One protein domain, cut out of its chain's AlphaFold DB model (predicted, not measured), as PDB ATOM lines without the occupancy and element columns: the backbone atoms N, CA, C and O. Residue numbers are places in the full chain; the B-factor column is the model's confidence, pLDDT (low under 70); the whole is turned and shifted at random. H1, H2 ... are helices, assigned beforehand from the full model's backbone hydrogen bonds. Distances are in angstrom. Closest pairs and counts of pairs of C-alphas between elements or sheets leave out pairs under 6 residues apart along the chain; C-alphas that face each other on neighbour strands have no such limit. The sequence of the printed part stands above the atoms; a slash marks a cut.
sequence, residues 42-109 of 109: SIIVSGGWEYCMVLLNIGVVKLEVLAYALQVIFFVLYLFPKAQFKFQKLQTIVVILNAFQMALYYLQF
ATOM      1  N   SER A  42     176.319 150.098 189.745       72.12
ATOM      2  CA  SER A  42     176.670 151.271 190.550       72.12
ATOM      3  C   SER A  42     175.475 152.201 190.733       72.12
ATOM      4  O   SER A  42     175.250 152.664 191.847       72.12
ATOM      5  N   ILE A  43     174.662 152.429 189.694       68.31
ATOM      6  CA  ILE A  43     173.415 153.212 189.786       68.31
ATOM      7  C   ILE A  43     172.433 152.562 190.774       68.31
ATOM      8  O   ILE A  43     171.899 153.243 191.646       68.31
ATOM      9  N   ILE A  44     172.238 151.243 190.678       68.31
ATOM     10  CA  ILE A  44     171.321 150.492 191.554       68.31
ATOM     11  C   ILE A  44     171.786 150.515 193.020       68.31
ATOM     12  O   ILE A  44     170.963 150.623 193.926       68.31
ATOM     13  N   VAL A  45     173.094 150.400 193.266       69.00
ATOM     14  CA  VAL A  45     173.666 150.366 194.624       69.00
ATOM     15  C   VAL A  45     173.751 151.760 195.252       69.00
ATOM     16  O   VAL A  45     173.535 151.896 196.455       69.00
ATOM     17  N   SER A  46     174.060 152.795 194.466       64.69
ATOM     18  CA  SER A  46     174.237 154.171 194.964       64.69
ATOM     19  C   SER A  46     172.921 154.902 195.232       64.69
ATOM     20  O   SER A  46     172.864 155.744 196.127       64.69
ATOM     21  N   GLY A  47     171.854 154.571 194.504       58.88
ATOM     22  CA  GLY A  47     170.532 155.146 194.694       58.88
ATOM     23  C   GLY A  47     169.501 154.044 194.856       58.88
ATOM     24  O   GLY A  47     169.117 153.421 193.870       58.88
ATOM     25  N   GLY A  48     169.024 153.819 196.085       60.25
ATOM     26  CA  GLY A  48     167.945 152.861 196.362       60.25
ATOM     27  C   GLY A  48     166.721 153.046 195.446       60.25
ATOM     28  O   GLY A  48     166.590 154.057 194.761       60.25
ATOM     29  N   TRP A  49     165.804 152.072 195.437       55.91
ATOM     30  CA  TRP A  49     164.722 151.918 194.440       55.91
ATOM     31  C   TRP A  49     163.971 153.211 194.035       55.91
ATOM     32  O   TRP A  49     163.623 153.364 192.864       55.91
ATOM     33  N   GLU A  50     163.764 154.157 194.960       58.31
ATOM     34  CA  GLU A  50     163.155 155.472 194.684       58.31
ATOM     35  C   GLU A  50     164.039 156.415 193.849       58.31
ATOM     36  O   GLU A  50     163.545 157.079 192.938       58.31
ATOM     37  N   TYR A  51     165.350 156.451 194.092       58.34
ATOM     38  CA  TYR A  51     166.300 157.255 193.315       58.34
ATOM     39  C   TYR A  51     166.502 156.671 191.912       58.34
ATOM     40  O   TYR A  51     166.593 157.405 190.928       58.34
ATOM     41  N   CYS A  52     166.466 155.339 191.802       55.19
ATOM     42  CA  CYS A  52     166.488 154.640 190.522       55.19
ATOM     43  C   CYS A  52     165.252 154.983 189.666       55.19
ATOM     44  O   CYS A  52     165.385 155.174 188.462       55.19
ATOM     45  N   MET A  53     164.063 155.132 190.265       55.69
ATOM     46  CA  MET A  53     162.845 155.562 189.554       55.69
ATOM     47  C   MET A  53     162.923 157.013 189.054       55.69
ATOM     48  O   MET A  53     162.444 157.302 187.957       55.69
ATOM     49  N   VAL A  54     163.559 157.918 189.806       61.94
ATOM     50  CA  VAL A  54     163.789 159.317 189.387       61.94
ATOM     51  C   VAL A  54     164.833 159.399 188.269       61.94
ATOM     52  O   VAL A  54     164.598 160.072 187.267       61.94
ATOM     53  N   LEU A  55     165.943 158.662 188.388       57.16
ATOM     54  CA  LEU A  55     166.970 158.562 187.347       57.16
ATOM     55  C   LEU A  55     166.427 157.917 186.065       57.16
ATOM     56  O   LEU A  55     166.669 158.440 184.987       57.16
ATOM     57  N   LEU A  56     165.617 156.858 186.155       54.19
ATOM     58  CA  LEU A  56     164.938 156.251 184.997       54.19
ATOM     59  C   LEU A  56     163.927 157.190 184.314       54.19
ATOM     60  O   LEU A  56     163.538 156.951 183.167       54.19
ATOM     61  N   ASN A  57     163.491 158.247 185.004       55.41
ATOM     62  CA  ASN A  57     162.648 159.298 184.441       55.41
ATOM     63  C   ASN A  57     163.466 160.342 183.659       55.41
ATOM     64  O   ASN A  57     162.929 161.033 182.793       55.41
ATOM     65  N   ILE A  58     164.777 160.424 183.913       65.50
ATOM     66  CA  ILE A  58     165.720 161.214 183.124       65.50
ATOM     67  C   ILE A  58     166.014 160.431 181.840       65.50
ATOM     68  O   ILE A  58     166.516 159.308 181.864       65.50
ATOM     69  N   GLY A  59     165.678 161.024 180.690       64.88
ATOM     70  CA  GLY A  59     165.700 160.340 179.390       64.88
ATOM     71  C   GLY A  59     167.034 159.675 179.024       64.88
ATOM     72  O   GLY A  59     167.030 158.682 178.301       64.88
ATOM     73  N   VAL A  60     168.153 160.168 179.565       68.44
ATOM     74  CA  VAL A  60     169.503 159.631 179.329       68.44
ATOM     75  C   VAL A  60     169.681 158.234 179.940       68.44
ATOM     76  O   VAL A  60     170.075 157.312 179.232       68.44
ATOM     77  N   VAL A  61     169.275 158.025 181.197       68.69
ATOM     78  CA  VAL A  61     169.404 156.723 181.888       68.69
ATOM     79  C   VAL A  61     168.507 155.668 181.238       68.69
ATOM     80  O   VAL A  61     168.882 154.505 181.087       68.69
ATOM     81  N   LYS A  62     167.315 156.071 180.779       72.62
ATOM     82  CA  LYS A  62     166.417 155.192 180.016       72.62
ATOM     83  C   LYS A  62     167.060 154.707 178.713       72.62
ATOM     84  O   LYS A  62     166.883 153.547 178.340       72.62
ATOM     85  N   LEU A  63     167.798 155.587 178.035       75.75
ATOM     86  CA  LEU A  63     168.516 155.277 176.801       75.75
ATOM     87  C   LEU A  63     169.704 154.343 177.074       75.75
ATOM     88  O   LEU A  63     169.896 153.388 176.323       75.75
ATOM     89  N   GLU A  64     170.428 154.538 178.178       74.62
ATOM     90  CA  GLU A  64     171.521 153.652 178.608       74.62
ATOM     91  C   GLU A  64     171.045 152.231 178.926       74.62
ATOM     92  O   GLU A  64     171.631 151.265 178.439       74.62
ATOM     93  N   VAL A  65     169.958 152.080 179.689       76.50
ATOM     94  CA  VAL A  65     169.407 150.756 180.033       76.50
ATOM     95  C   VAL A  65     168.886 150.036 178.787       76.50
ATOM     96  O   VAL A  65     169.108 148.836 178.620       76.50
ATOM     97  N   LEU A  66     168.225 150.763 177.880       81.00
ATOM     98  CA  LEU A  66     167.736 150.204 176.621       81.00
ATOM     99  C   LEU A  66     168.890 149.776 175.702       81.00
ATOM    100  O   LEU A  66     168.846 148.688 175.123       81.00
ATOM    101  N   ALA A  67     169.939 150.594 175.601       81.62
ATOM    102  CA  ALA A  67     171.137 150.267 174.837       81.62
ATOM    103  C   ALA A  67     171.879 149.062 175.442       81.62
ATOM    104  O   ALA A  67     172.271 148.159 174.705       81.62
ATOM    105  N   TYR A  68     171.966 148.967 176.773       80.75
ATOM    106  CA  TYR A  68     172.521 147.801 177.465       80.75
ATOM    107  C   TYR A  68     171.727 146.515 177.179       80.75
ATOM    108  O   TYR A  68     172.312 145.490 176.831       80.75
ATOM    109  N   ALA A  69     170.392 146.560 177.238       82.81
ATOM    110  CA  ALA A  69     169.557 145.407 176.898       82.81
ATOM    111  C   ALA A  69     169.771 144.948 175.442       82.81
ATOM    112  O   ALA A  69     169.896 143.750 175.175       82.81
ATOM    113  N   LEU A  70     169.880 145.896 174.504       83.38
ATOM    114  CA  LEU A  70     170.222 145.620 173.105       83.38
ATOM    115  C   LEU A  70     171.600 144.958 172.969       83.38
ATOM    116  O   LEU A  70     171.724 143.974 172.238       83.38
ATOM    117  N   GLN A  71     172.619 145.444 173.683       81.50
ATOM    118  CA  GLN A  71     173.959 144.847 173.668       81.50
ATOM    119  C   GLN A  71     173.953 143.388 174.126       81.50
ATOM    120  O   GLN A  71     174.580 142.550 173.480       81.50
ATOM    121  N   VAL A  72     173.215 143.067 175.192       82.38
ATOM    122  CA  VAL A  72     173.098 141.690 175.697       82.38
ATOM    123  C   VAL A  72     172.439 140.777 174.658       82.38
ATOM    124  O   VAL A  72     172.929 139.675 174.410       82.38
ATOM    125  N   ILE A  73     171.376 141.237 173.991       84.44
ATOM    126  CA  ILE A  73     170.712 140.472 172.922       84.44
ATOM    127  C   ILE A  73     171.679 140.213 171.761       84.44
ATOM    128  O   ILE A  73     171.798 139.078 171.293       84.44
ATOM    129  N   PHE A  74     172.403 141.241 171.308       81.44
ATOM    130  CA  PHE A  74     173.395 141.082 170.245       81.44
ATOM    131  C   PHE A  74     174.531 140.148 170.652       81.44
ATOM    132  O   PHE A  74     174.957 139.329 169.843       81.44
ATOM    133  N   PHE A  75     174.982 140.200 171.902       78.62
ATOM    134  CA  PHE A  75     176.016 139.307 172.408       78.62
ATOM    135  C   PHE A  75     175.597 137.835 172.354       78.62
ATOM    136  O   PHE A  75     176.352 137.003 171.853       78.62
ATOM    137  N   VAL A  76     174.367 137.514 172.769       80.94
ATOM    138  CA  VAL A  76     173.821 136.149 172.663       80.94
ATOM    139  C   VAL A  76     173.727 135.699 171.200       80.94
ATOM    140  O   VAL A  76     174.065 134.560 170.879       80.94
ATOM    141  N   LEU A  77     173.328 136.590 170.287       76.94
ATOM    142  CA  LEU A  77     173.295 136.293 168.850       76.94
ATOM    143  C   LEU A  77     174.695 136.056 168.267       76.94
ATOM    144  O   LEU A  77     174.867 135.195 167.402       76.94
ATOM    145  N   TYR A  78     175.696 136.798 168.742       72.50
ATOM    146  CA  TYR A  78     177.082 136.681 168.298       72.50
ATOM    147  C   TYR A  78     177.875 135.591 169.010       72.50
ATOM    148  O   TYR A  78     178.993 135.324 168.588       72.50
ATOM    149  N   LEU A  79     177.310 134.897 169.999       72.44
ATOM    150  CA  LEU A  79     177.950 133.727 170.607       72.44
ATOM    151  C   LEU A  79     178.213 132.614 169.574       72.44
ATOM    152  O   LEU A  79     179.123 131.805 169.733       72.44
ATOM    153  N   PHE A  80     177.432 132.590 168.488       75.50
ATOM    154  CA  PHE A  80     177.615 131.661 167.380       75.50
ATOM    155  C   PHE A  80     178.570 132.244 166.321       75.50
ATOM    156  O   PHE A  80     178.185 133.187 165.618       75.50
ATOM    157  N   PRO A  81     179.755 131.647 166.080       64.56
ATOM    158  CA  PRO A  81     180.736 132.176 165.121       64.56
ATOM    159  C   PRO A  81     180.161 132.264 163.698       64.56
ATOM    160  O   PRO A  81     180.402 133.217 162.961       64.56
ATOM    161  N   LYS A  82     179.271 131.334 163.333       67.44
ATOM    162  CA  LYS A  82     178.557 131.340 162.048       67.44
ATOM    163  C   LYS A  82     177.690 132.591 161.837       67.44
ATOM    164  O   LYS A  82     177.544 133.055 160.705       67.44
ATOM    165  N   ALA A  83     177.104 133.133 162.904       68.31
ATOM    166  CA  ALA A  83     176.304 134.353 162.846       68.31
ATOM    167  C   ALA A  83     177.192 135.604 162.760       68.31
ATOM    168  O   ALA A  83     176.850 136.532 162.027       68.31
ATOM    169  N   GLN A  84     178.356 135.599 163.417       67.12
ATOM    170  CA  GLN A  84     179.333 136.693 163.353       67.12
ATOM    171  C   GLN A  84     179.778 136.976 161.913       67.12
ATOM    172  O   GLN A  84     179.638 138.100 161.429       67.12
ATOM    173  N   PHE A  85     180.209 135.941 161.185       66.38
ATOM    174  CA  PHE A  85     180.664 136.090 159.797       66.38
ATOM    175  C   PHE A  85     179.540 136.505 158.843       66.38
ATOM    176  O   PHE A  85     179.749 137.308 157.934       66.38
ATOM    177  N   LYS A  86     178.317 136.004 159.058       71.25
ATOM    178  CA  LYS A  86     177.161 136.351 158.218       71.25
ATOM    179  C   LYS A  86     176.692 137.793 158.433       71.25
ATOM    180  O   LYS A  86     176.245 138.439 157.487       71.25
ATOM    181  N   PHE A  87     176.795 138.299 159.661       72.06
ATOM    182  CA  PHE A  87     176.292 139.611 160.065       72.06
ATOM    183  C   PHE A  87     177.414 140.591 160.429       72.06
ATOM    184  O   PHE A  87     177.244 141.438 161.305       72.06
ATOM    185  N   GLN A  88     178.540 140.529 159.713       67.06
ATOM    186  CA  GLN A  88     179.707 141.387 159.955       67.06
ATOM    187  C   GLN A  88     179.378 142.892 159.850       67.06
ATOM    188  O   GLN A  88     179.843 143.687 160.658       67.06
ATOM    189  N   LYS A  89     178.502 143.298 158.914       72.88
ATOM    190  CA  LYS A  89     178.027 144.699 158.825       72.88
ATOM    191  C   LYS A  89     177.235 145.136 160.061       72.88
ATOM    192  O   LYS A  89     177.315 146.290 160.467       72.88
ATOM    193  N   LEU A  90     176.465 144.219 160.643       76.00
ATOM    194  CA  LEU A  90     175.669 144.485 161.836       76.00
ATOM    195  C   LEU A  90     176.579 144.582 163.074       76.00
ATOM    196  O   LEU A  90     176.345 145.436 163.921       76.00
ATOM    197  N   GLN A  91     177.679 143.811 163.123       71.56
ATOM    198  CA  GLN A  91     178.684 143.932 164.187       71.56
ATOM    199  C   GLN A  91     179.300 145.333 164.232       71.56
ATOM    200  O   GLN A  91     179.466 145.877 165.317       71.56
ATOM    201  N   THR A  92     179.586 145.952 163.081       79.88
ATOM    202  CA  THR A  92     180.088 147.336 163.040       79.88
ATOM    203  C   THR A  92     179.109 148.315 163.693       79.88
ATOM    204  O   THR A  92     179.530 149.165 164.470       79.88
ATOM    205  N   ILE A  93     177.805 148.173 163.434       80.00
ATOM    206  CA  ILE A  93     176.769 149.017 164.051       80.00
ATOM    207  C   ILE A  93     176.739 148.807 165.568       80.00
ATOM    208  O   ILE A  93     176.666 149.777 166.314       80.00
ATOM    209  N   VAL A  94     176.848 147.559 166.030       80.31
ATOM    210  CA  VAL A  94     176.869 147.232 167.465       80.31
ATOM    211  C   VAL A  94     178.116 147.792 168.152       80.31
ATOM    212  O   VAL A  94     178.018 148.322 169.254       80.31
ATOM    213  N   VAL A  95     179.277 147.754 167.496       81.31
ATOM    214  CA  VAL A  95     180.511 148.374 168.008       81.31
ATOM    215  C   VAL A  95     180.365 149.894 168.111       81.31
ATOM    216  O   VAL A  95     180.748 150.466 169.128       81.31
ATOM    217  N   ILE A  96     179.766 150.545 167.109       82.44
ATOM    218  CA  ILE A  96     179.483 151.989 167.146       82.44
ATOM    219  C   ILE A  96     178.497 152.321 168.271       82.44
ATOM    220  O   ILE A  96     178.724 153.274 169.010       82.44
ATOM    221  N   LEU A  97     177.438 151.524 168.435       82.25
ATOM    222  CA  LEU A  97     176.466 151.680 169.519       82.25
ATOM    223  C   LEU A  97     177.154 151.584 170.887       82.25
ATOM    224  O   LEU A  97     176.908 152.402 171.766       82.25
ATOM    225  N   ASN A  98     178.054 150.613 171.044       78.12
ATOM    226  CA  ASN A  98     178.808 150.406 172.272       78.12
ATOM    227  C   ASN A  98     179.777 151.567 172.552       78.12
ATOM    228  O   ASN A  98     179.828 152.071 173.669       78.12
ATOM    229  N   ALA A  99     180.473 152.073 171.530       82.44
ATOM    230  CA  ALA A  99     181.317 153.262 171.655       82.44
ATOM    231  C   ALA A  99     180.509 154.529 171.999       82.44
ATOM    232  O   ALA A  99     180.950 155.336 172.816       82.44
ATOM    233  N   PHE A 100     179.315 154.688 171.421       81.12
ATOM    234  CA  PHE A 100     178.402 155.785 171.747       81.12
ATOM    235  C   PHE A 100     177.937 155.720 173.207       81.12
ATOM    236  O   PHE A 100     177.928 156.737 173.894       81.12
ATOM    237  N   GLN A 101     177.629 154.519 173.708       75.12
ATOM    238  CA  GLN A 101     177.278 154.305 175.113       75.12
ATOM    239  C   GLN A 101     178.434 154.662 176.053       75.12
ATOM    240  O   GLN A 101     178.231 155.368 177.035       75.12
ATOM    241  N   MET A 102     179.660 154.243 175.724       77.38
ATOM    242  CA  MET A 102     180.856 154.623 176.481       77.38
ATOM    243  C   MET A 102     181.051 156.146 176.507       77.38
ATOM    244  O   MET A 102     181.342 156.706 177.559       77.38
ATOM    245  N   ALA A 103     180.872 156.826 175.370       79.56
ATOM    246  CA  ALA A 103     181.005 158.280 175.283       79.56
ATOM    247  C   ALA A 103     179.957 159.024 176.126       79.56
ATOM    248  O   ALA A 103     180.294 160.020 176.762       79.56
ATOM    249  N   LEU A 104     178.714 158.529 176.166       75.56
ATOM    250  CA  LEU A 104     177.671 159.071 177.041       75.56
ATOM    251  C   LEU A 104     178.057 158.952 178.519       75.56
ATOM    252  O   LEU A 104     177.989 159.952 179.227       75.56
ATOM    253  N   TYR A 105     178.566 157.793 178.951       69.69
ATOM    254  CA  TYR A 105     179.049 157.614 180.324       69.69
ATOM    255  C   TYR A 105     180.166 158.599 180.696       69.69
ATOM    256  O   TYR A 105     180.156 159.134 181.801       69.69
ATOM    257  N   TYR A 106     181.113 158.864 179.787       68.31
ATOM    258  CA  TYR A 106     182.189 159.837 180.022       68.31
ATOM    259  C   TYR A 106     181.707 161.289 180.064       68.31
ATOM    260  O   TYR A 106     182.330 162.100 180.732       68.31
ATOM    261  N   LEU A 107     180.633 161.637 179.349       66.31
ATOM    262  CA  LEU A 107     180.062 162.987 179.380       66.31
ATOM    263  C   LEU A 107     179.303 163.267 180.690       66.31
ATOM    264  O   LEU A 107     179.040 164.419 181.026       66.31
ATOM    265  N   GLN A 108     178.900 162.210 181.396       60.22
ATOM    266  CA  GLN A 108     178.105 162.279 182.619       60.22
ATOM    267  C   GLN A 108     178.952 162.368 183.902       60.22
ATOM    268  O   GLN A 108     178.385 162.590 184.972       60.22
ATOM    269  N   PHE A 109     180.275 162.203 183.789       48.84
ATOM    270  CA  PHE A 109     181.278 162.334 184.853       48.84
ATOM    271  C   PHE A 109     182.106 163.611 184.673       48.84
ATOM    272  O   PHE A 109     182.482 164.204 185.710       48.84
TER     273      PHE A 109
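This is residues 42 to 109 of the 109 residues of an uncharacterized protein of Bacillus cereus VD014 (UniProt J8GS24). Two long helices, H3 and H5, run side by side in opposite directions and meet over only part of their length; the short helix H4 sits at the turn between them, and the short helices H1 and H2 make a small head at the other end, near the first residues of H3. The printed part has 68 residues, with five named helices in the order H1, H2, H3, H4, H5 and no named strand; its class is all helix. It is loose, with a radius of gyration of the C-alphas of 14.7 A, and only just elongated, spanning 43 by 22 by 17 A.

Find C-alpha 59 at (165.700, 160.340, 179.390); from there H3, residues 59 to 78, runs 28.5 A to C-alpha 78 at (177.082, 136.681, 168.298). H5, residues 88 to 107, runs 29.1 A and ends at C-alpha 107, at (180.062, 162.987, 179.380). Between them look for H4, residues 81 to 86; before H3 come H1, residues 42 to 46, and H2, residues 49 to 55.

H3 and H5 touch, at a shallow tilt of 32 degrees, opposite ways; H5 does this with residues 94 to 101 alone, and the closest C-alphas, of Glu 64 and Gln 101, are 6.8 A apart. H4 is close to H3 but not clearly touching, the closest C-alphas, of Tyr 78 and Gln 84, being 5.4 A apart. H2 is likewise close to H3 but not clearly touching, with Leu 55 and Val 61 closest at 6.3 A between C-alphas, and about perpendicular at 79 degrees. H1 is close to H2 but not clearly touching, its Ile 44 and Cys 52 of H2 closest at 6.5 A between C-alphas. H1 and H3 are apart, and so are H2 and H5. In H1, H2, H3 and H4 every O i to N i+4 pair is within hydrogen-bond range; in H5 15 of 16 are.

The C-alphas farthest apart, of Glu 50 and Phe 85, lie 43.6 A from each other. The printed part has no cut, and the four links between helices are tight. Its mean pLDDT is 71.3; look for values under 70 at residues 43 to 61, 81 to 85, 88 and 105 to 109.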